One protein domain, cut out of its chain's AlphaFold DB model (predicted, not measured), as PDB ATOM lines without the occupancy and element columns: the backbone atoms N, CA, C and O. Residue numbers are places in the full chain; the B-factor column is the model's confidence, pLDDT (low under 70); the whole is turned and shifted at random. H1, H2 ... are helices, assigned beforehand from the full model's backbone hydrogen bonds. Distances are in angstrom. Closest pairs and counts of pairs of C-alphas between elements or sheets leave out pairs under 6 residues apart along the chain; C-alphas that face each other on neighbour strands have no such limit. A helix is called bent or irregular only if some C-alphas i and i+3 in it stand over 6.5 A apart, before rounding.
ATOM      1  N   THR A   6     -37.410 -40.804  21.588       93.31
ATOM      2  CA  THR A   6     -37.286 -39.388  21.955       93.31
ATOM      3  C   THR A   6     -37.791 -38.503  20.826       93.31
ATOM      4  O   THR A   6     -38.663 -37.661  21.050       93.31
ATOM      5  N   GLY A   7     -37.326 -38.751  19.605       92.88
ATOM      6  CA  GLY A   7     -37.757 -38.061  18.403       92.88
ATOM      7  C   GLY A   7     -39.248 -38.245  18.136       92.88
ATOM      8  O   GLY A   7     -39.926 -37.258  17.876       92.88
ATOM      9  N   GLY A   8     -39.816 -39.438  18.360       93.00
ATOM     10  CA  GLY A   8     -41.267 -39.647  18.261       93.00
ATOM     11  C   GLY A   8     -42.087 -38.808  19.256       93.00
ATOM     12  O   GLY A   8     -43.162 -38.301  18.919       93.00
ATOM     13  N   ARG A   9     -41.582 -38.594  20.481       95.81
ATOM     14  CA  ARG A   9     -42.232 -37.699  21.459       95.81
ATOM     15  C   ARG A   9     -42.159 -36.246  21.013       95.81
ATOM     16  O   ARG A   9     -43.179 -35.562  21.029       95.81
ATOM     17  N   LEU A  10     -40.973 -35.793  20.612       96.12
ATOM     18  CA  LEU A  10     -40.755 -34.421  20.162       96.12
ATOM     19  C   LEU A  10     -41.579 -34.103  18.909       96.12
ATOM     20  O   LEU A  10     -42.249 -33.074  18.868       96.12
ATOM     21  N   GLN A  11     -41.610 -35.017  17.942       95.19
ATOM     22  CA  GLN A  11     -42.382 -34.876  16.714       95.19
ATOM     23  C   GLN A  11     -43.881 -34.781  17.010       95.19
ATOM     24  O   GLN A  11     -44.533 -33.853  16.540       95.19
ATOM     25  N   SER A  12     -44.413 -35.634  17.894       95.88
ATOM     26  CA  SER A  12     -45.806 -35.545  18.357       95.88
ATOM     27  C   SER A  12     -46.119 -34.209  19.045       95.88
ATOM     28  O   SER A  12     -47.178 -33.622  18.817       95.88
ATOM     29  N   THR A  13     -45.203 -33.693  19.872       97.44
ATOM     30  CA  THR A  13     -45.363 -32.380  20.516       97.44
ATOM     31  C   THR A  13     -45.359 -31.239  19.501       97.44
ATOM     32  O   THR A  13     -46.206 -30.352  19.596       97.44
ATOM     33  N   ILE A  14     -44.432 -31.248  18.543       96.69
ATOM     34  CA  ILE A  14     -44.332 -30.206  17.516       96.69
ATOM     35  C   ILE A  14     -45.534 -30.256  16.582       96.69
ATOM     36  O   ILE A  14     -46.162 -29.221  16.380       96.69
ATOM     37  N   ARG A  15     -45.908 -31.441  16.089       96.75
ATOM     38  CA  ARG A  15     -47.076 -31.619  15.226       96.75
ATOM     39  C   ARG A  15     -48.325 -31.026  15.865       96.75
ATOM     40  O   ARG A  15     -48.939 -30.162  15.262       96.75
ATOM     41  N   LYS A  16     -48.646 -31.393  17.112       97.50
ATOM     42  CA  LYS A  16     -49.823 -30.851  17.819       97.50
ATOM     43  C   LYS A  16     -49.814 -29.321  17.912       97.50
ATOM     44  O   LYS A  16     -50.867 -28.700  17.833       97.50
ATOM     45  N   ARG A  17     -48.638 -28.710  18.108       97.88
ATOM     46  CA  ARG A  17     -48.495 -27.246  18.173       97.88
ATOM     47  C   ARG A  17     -48.679 -26.600  16.801       97.88
ATOM     48  O   ARG A  17     -49.353 -25.584  16.712       97.88
ATOM     49  N   LEU A  18     -48.116 -27.185  15.749       97.88
ATOM     50  CA  LEU A  18     -48.255 -26.671  14.385       97.88
ATOM     51  C   LEU A  18     -49.688 -26.846  13.862       97.88
ATOM     52  O   LEU A  18     -50.257 -25.902  13.329       97.88
ATOM     53  N   GLU A  19     -50.314 -27.992  14.122       97.69
ATOM     54  CA  GLU A  19     -51.725 -28.240  13.801       97.69
ATOM     55  C   GLU A  19     -52.663 -27.270  14.534       97.69
ATOM     56  O   GLU A  19     -53.673 -26.862  13.973       97.69
ATOM     57  N   SER A  20     -52.320 -26.838  15.756       98.00
ATOM     58  CA  SER A  20     -53.085 -25.800  16.472       98.00
ATOM     59  C   SER A  20     -52.991 -24.404  15.843       98.00
ATOM     60  O   SER A  20     -53.751 -23.515  16.212       98.00
ATOM     61  N   LEU A  21     -52.058 -24.221  14.905       98.06
ATOM     62  CA  LEU A  21     -51.882 -23.022  14.085       98.06
ATOM     63  C   LEU A  21     -52.372 -23.255  12.643       98.06
ATOM     64  O   LEU A  21     -51.903 -22.587  11.726       98.06
ATOM     65  N   ASP A  22     -53.254 -24.241  12.436       97.69
ATOM     66  CA  ASP A  22     -53.795 -24.651  11.132       97.69
ATOM     67  C   ASP A  22     -52.733 -25.109  10.111       97.69
ATOM     68  O   ASP A  22     -52.996 -25.209   8.908       97.69
ATOM     69  N   VAL A  23     -51.526 -25.452  10.573       97.75
ATOM     70  CA  VAL A  23     -50.472 -26.012   9.722       97.75
ATOM     71  C   VAL A  23     -50.650 -27.523   9.622       97.75
ATOM     72  O   VAL A  23     -50.595 -28.242  10.620       97.75
ATOM     73  N   LYS A  24     -50.807 -28.026   8.395       94.00
ATOM     74  CA  LYS A  24     -50.812 -29.467   8.120       94.00
ATOM     75  C   LYS A  24     -49.384 -29.999   8.078       94.00
ATOM     76  O   LYS A  24     -48.544 -29.449   7.372       94.00
ATOM     77  N   ILE A  25     -49.135 -31.083   8.805       94.75
ATOM     78  CA  ILE A  25     -47.828 -31.741   8.867       94.75
ATOM     79  C   ILE A  25     -47.931 -33.107   8.203       94.75
ATOM     80  O   ILE A  25     -48.775 -33.914   8.585       94.75
ATOM     81  N   ASP A  26     -47.066 -33.361   7.222       94.62
ATOM     82  CA  ASP A  26     -46.891 -34.698   6.667       94.62
ATOM     83  C   ASP A  26     -45.861 -35.487   7.488       94.62
ATOM     84  O   ASP A  26     -44.761 -35.014   7.773       94.62
ATOM     85  N   GLU A  27     -46.231 -36.707   7.864       94.31
ATOM     86  CA  GLU A  27     -45.385 -37.643   8.609       94.31
ATOM     87  C   GLU A  27     -45.119 -38.936   7.816       94.31
ATOM     88  O   GLU A  27     -44.538 -39.880   8.353       94.31
ATOM     89  N   SER A  28     -45.523 -38.996   6.540       94.44
ATOM     90  CA  SER A  28     -45.445 -40.191   5.690       94.44
ATOM     91  C   SER A  28     -44.031 -40.786   5.618       94.44
ATOM     92  O   SER A  28     -43.841 -41.975   5.891       94.44
ATOM     93  N   LEU A  29     -43.023 -39.948   5.352       90.62
ATOM     94  CA  LEU A  29     -41.614 -40.343   5.314       90.62
ATOM     95  C   LEU A  29     -41.145 -40.892   6.665       90.62
ATOM     96  O   LEU A  29     -40.446 -41.902   6.724       90.62
ATOM     97  N   TRP A  30     -41.552 -40.255   7.762       92.56
ATOM     98  CA  TRP A  30     -41.158 -40.691   9.098       92.56
ATOM     99  C   TRP A  30     -41.726 -42.078   9.427       92.56
ATOM    100  O   TRP A  30     -40.998 -42.940   9.920       92.56
ATOM    101  N   PHE A  31     -42.991 -42.337   9.080       92.62
ATOM    102  CA  PHE A  31     -43.591 -43.665   9.227       92.62
ATOM    103  C   PHE A  31     -42.916 -44.719   8.347       92.62
ATOM    104  O   PHE A  31     -42.754 -45.862   8.783       92.62
ATOM    105  N   ALA A  32     -42.519 -44.358   7.124       92.50
ATOM    106  CA  ALA A  32     -41.776 -45.256   6.248       92.50
ATOM    107  C   ALA A  32     -40.430 -45.642   6.882       92.50
ATOM    108  O   ALA A  32     -40.166 -46.831   7.059       92.50
ATOM    109  N   LEU A  33     -39.642 -44.657   7.328       91.06
ATOM    110  CA  LEU A  33     -38.346 -44.875   7.978       91.06
ATOM    111  C   LEU A  33     -38.468 -45.695   9.268       91.06
ATOM    112  O   LEU A  33     -37.707 -46.637   9.471       91.06
ATOM    113  N   MET A  34     -39.470 -45.419  10.109       89.56
ATOM    114  CA  MET A  34     -39.734 -46.221  11.310       89.56
ATOM    115  C   MET A  34     -39.946 -47.710  11.017       89.56
ATOM    116  O   MET A  34     -39.600 -48.551  11.848       89.56
ATOM    117  N   ARG A  35     -40.571 -48.034   9.879       89.75
ATOM    118  CA  ARG A  35     -40.906 -49.412   9.498       89.75
ATOM    119  C   ARG A  35     -39.749 -50.141   8.827       89.75
ATOM    120  O   ARG A  35     -39.684 -51.362   8.935       89.75
ATOM    121  N   THR A  36     -38.894 -49.427   8.101       89.75
ATOM    122  CA  THR A  36     -37.851 -50.032   7.260       89.75
ATOM    123  C   THR A  36     -36.478 -50.048   7.922       89.75
ATOM    124  O   THR A  36     -35.666 -50.918   7.609       89.75
ATOM    125  N   MET A  37     -36.207 -49.119   8.840       87.25
ATOM    126  CA  MET A  37     -34.887 -48.971   9.445       87.25
ATOM    127  C   MET A  37     -34.678 -49.920  10.624       87.25
ATOM    128  O   MET A  37     -35.563 -50.154  11.452       87.25
ATOM    129  N   LYS A  38     -33.451 -50.439  10.730       85.06
ATOM    130  CA  LYS A  38     -33.033 -51.263  11.867       85.06
ATOM    131  C   LYS A  38     -33.025 -50.448  13.172       85.06
ATOM    132  O   LYS A  38     -32.805 -49.235  13.126       85.06
ATOM    133  N   PRO A  39     -33.208 -51.085  14.345       80.44
ATOM    134  CA  PRO A  39     -33.152 -50.399  15.638       80.44
ATOM    135  C   PRO A  39     -31.853 -49.624  15.887       80.44
ATOM    136  O   PRO A  39     -31.892 -48.582  16.537       80.44
ATOM    137  N   GLU A  40     -30.728 -50.108  15.359       80.88
ATOM    138  CA  GLU A  40     -29.406 -49.492  15.513       80.88
ATOM    139  C   GLU A  40     -29.231 -48.232  14.650       80.88
ATOM    140  O   GLU A  40     -28.331 -47.438  14.899       80.88
ATOM    141  N   GLY A  41     -30.099 -48.022  13.657       77.19
ATOM    142  CA  GLY A  41     -30.084 -46.868  12.759       77.19
ATOM    143  C   GLY A  41     -31.289 -45.968  12.986       77.19
ATOM    144  O   GLY A  41     -31.984 -45.671  12.026       77.19
ATOM    145  N   ARG A  42     -31.589 -45.603  14.240       86.19
ATOM    146  CA  ARG A  42     -32.732 -44.744  14.619       86.19
ATOM    147  C   ARG A  42     -32.428 -43.247  14.671       86.19
ATOM    148  O   ARG A  42     -33.131 -42.513  15.360       86.19
ATOM    149  N   THR A  43     -31.409 -42.802  13.951       91.81
ATOM    150  CA  THR A  43     -31.039 -41.385  13.869       91.81
ATOM    151  C   THR A  43     -30.959 -40.942  12.422       91.81
ATOM    152  O   THR A  43     -30.657 -41.752  11.544       91.81
ATOM    153  N   VAL A  44     -31.203 -39.660  12.163       91.19
ATOM    154  CA  VAL A  44     -31.152 -39.094  10.805       91.19
ATOM    155  C   VAL A  44     -29.801 -39.349  10.133       91.19
ATOM    156  O   VAL A  44     -29.757 -39.724   8.963       91.19
ATOM    157  N   GLU A  45     -28.701 -39.228  10.872       92.00
ATOM    158  CA  GLU A  45     -27.340 -39.420  10.364       92.00
ATOM    159  C   GLU A  45     -27.077 -40.863   9.925       92.00
ATOM    160  O   GLU A  45     -26.234 -41.094   9.060       92.00
ATOM    161  N   ALA A  46     -27.819 -41.844  10.454       90.94
ATOM    162  CA  ALA A  46     -27.696 -43.236  10.028       90.94
ATOM    163  C   ALA A  46     -28.082 -43.438   8.550       90.94
ATOM    164  O   ALA A  46     -27.633 -44.403   7.930       90.94
ATOM    165  N   LEU A  47     -28.841 -42.510   7.948       89.75
ATOM    166  CA  LEU A  47     -29.108 -42.516   6.505       89.75
ATOM    167  C   LEU A  47     -27.843 -42.331   5.668       89.75
ATOM    168  O   LEU A  47     -27.838 -42.742   4.511       89.75
ATOM    169  N   HIS A  48     -26.763 -41.784   6.240       91.19
ATOM    170  CA  HIS A  48     -25.484 -41.628   5.549       91.19
ATOM    171  C   HIS A  48     -24.985 -42.954   4.958       91.19
ATOM    172  O   HIS A  48     -24.498 -42.991   3.833       91.19
ATOM    173  N   ALA A  49     -25.179 -44.067   5.671       90.69
ATOM    174  CA  ALA A  49     -24.786 -45.397   5.203       90.69
ATOM    175  C   ALA A  49     -25.570 -45.884   3.966       90.69
ATOM    176  O   ALA A  49     -25.204 -46.891   3.365       90.69
ATOM    177  N   HIS A  50     -26.654 -45.198   3.601       90.38
ATOM    178  CA  HIS A  50     -27.532 -45.539   2.485       90.38
ATOM    179  C   HIS A  50     -27.468 -44.524   1.338       90.38
ATOM    180  O   HIS A  50     -28.196 -44.683   0.362       90.38
ATOM    181  N   VAL A  51     -26.613 -43.498   1.431       92.62
ATOM    182  CA  VAL A  51     -26.531 -42.394   0.459       92.62
ATOM    183  C   VAL A  51     -26.274 -42.898  -0.957       92.62
ATOM    184  O   VAL A  51     -27.031 -42.547  -1.855       92.62
ATOM    185  N   ASP A  52     -25.291 -43.777  -1.148       94.69
ATOM    186  CA  ASP A  52     -24.945 -44.297  -2.479       94.69
ATOM    187  C   ASP A  52     -26.113 -45.044  -3.138       94.69
ATOM    188  O   ASP A  52     -26.285 -45.002  -4.355       94.69
ATOM    189  N   THR A  53     -26.954 -45.697  -2.331       92.50
ATOM    190  CA  THR A  53     -28.151 -46.395  -2.811       92.50
ATOM    191  C   THR A  53     -29.312 -45.439  -3.052       92.50
ATOM    192  O   THR A  53     -30.058 -45.637  -4.000       92.50
ATOM    193  N   LEU A  54     -29.508 -44.437  -2.190       89.88
ATOM    194  CA  LEU A  54     -30.667 -43.540  -2.234       89.88
ATOM    195  C   LEU A  54     -30.519 -42.425  -3.273       89.88
ATOM    196  O   LEU A  54     -31.519 -42.026  -3.865       89.88
ATOM    197  N   LEU A  55     -29.299 -41.932  -3.506       92.62
ATOM    198  CA  LEU A  55     -29.035 -40.797  -4.395       92.62
ATOM    199  C   LEU A  55     -29.614 -40.964  -5.809       92.62
ATOM    200  O   LEU A  55     -30.266 -40.024  -6.257       92.62
ATOM    201  N   PRO A  56     -29.464 -42.112  -6.504       92.69
ATOM    202  CA  PRO A  56     -30.045 -42.282  -7.835       92.69
ATOM    203  C   PRO A  56     -31.571 -42.132  -7.855       92.69
ATOM    204  O   PRO A  56     -32.102 -41.476  -8.744       92.69
ATOM    205  N   PHE A  57     -32.272 -42.678  -6.853       90.12
ATOM    206  CA  PHE A  57     -33.733 -42.558  -6.745       90.12
ATOM    207  C   PHE A  57     -34.164 -41.129  -6.413       90.12
ATOM    208  O   PHE A  57     -35.156 -40.635  -6.934       90.12
ATOM    209  N   ILE A  58     -33.417 -40.453  -5.535       89.62
ATOM    210  CA  ILE A  58     -33.677 -39.049  -5.203       89.62
ATOM    211  C   ILE A  58     -33.507 -38.185  -6.456       89.62
ATOM    212  O   ILE A  58     -34.366 -37.353  -6.731       89.62
ATOM    213  N   GLN A  59     -32.439 -38.407  -7.225       91.12
ATOM    214  CA  GLN A  59     -32.179 -37.667  -8.456       91.12
ATOM    215  C   GLN A  59     -33.277 -37.901  -9.498       91.12
ATOM    216  O   GLN A  59     -33.768 -36.938 -10.073       91.12
ATOM    217  N   GLU A  60     -33.717 -39.154  -9.667       90.62
ATOM    218  CA  GLU A  60     -34.843 -39.488 -10.542       90.62
ATOM    219  C   GLU A  60     -36.083 -38.662 -10.197       90.62
ATOM    220  O   GLU A  60     -36.725 -38.161 -11.105       90.62
ATOM    221  N   HIS A  61     -36.400 -38.470  -8.912       83.19
ATOM    222  CA  HIS A  61     -37.590 -37.728  -8.489       83.19
ATOM    223  C   HIS A  61     -37.432 -36.198  -8.483       83.19
ATOM    224  O   HIS A  61     -38.417 -35.508  -8.724       83.19
ATOM    225  N   ILE A  62     -36.236 -35.658  -8.217       78.56
ATOM    226  CA  ILE A  62     -36.002 -34.201  -8.184       78.56
ATOM    227  C   ILE A  62     -36.074 -33.587  -9.587       78.56
ATOM    228  O   ILE A  62     -36.601 -32.486  -9.739       78.56
ATOM    229  N   ASP A  63     -35.602 -34.296 -10.614       61.28
ATOM    230  CA  ASP A  63     -35.585 -33.787 -11.993       61.28
ATOM    231  C   ASP A  63     -36.984 -33.707 -12.644       61.28
ATOM    232  O   ASP A  63     -37.117 -33.162 -13.736       61.28
ATOM    233  N   PHE A  64     -38.036 -34.219 -11.992       56.59
ATOM    234  CA  PHE A  64     -39.424 -34.063 -12.454       56.59
ATOM    235  C   PHE A  64     -40.125 -32.797 -11.928       56.59
ATOM    236  O   PHE A  64     -41.177 -32.445 -12.462       56.59
TER     237      PHE A  64
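AT A GLANCE: This is residues 6 to 64 of the 66 residues of an uncharacterized protein of Candidatus Poseidoniales archaeon (UniProt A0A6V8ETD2). The longest helix, H3, kinks into an L at one end of an open, flat chain of three separate helices, with H2 between it and H1 at the other end. No helix touches another. The printed part has 59 residues, with H1, H2 and H3 in that order and no named strand; the class is all helix. It is loose, with a radius of gyration of the C-alphas of 14.3 A and spans of 38 by 33 by 16 A.

HOW THE PARTS SIT: Begin with H3, residues 44 to 62: it has a kink of 93 degrees near residue 51 and is irregular, with C-alphas 49 and 52 standing 7.8 A apart. H2, residues 28 to 36, is apart from it. H1, residues 6 to 19, is apart from both. Every O i to N i+4 pair is within hydrogen-bond range in H1 and H2, but 8 of 15 in H3.

IN THESE COORDINATES: Find C-alpha 44 at (-31.152, -39.094, 10.805); H3 runs 20.2 A to C-alpha 62. H1 starts at C-alpha 6, (-37.286, -39.388, 21.955), and spans 20.0 A; H2 spans 12.5 A.

THE WHOLE: Ser 20 and Asp 52 have the C-alphas farthest apart, 38.6 A. Both links are short, and the printed part has no cut. Residues 17 to 22 and 50 to 64 stand free. Look for pLDDT under 70 at residues 63 to 64.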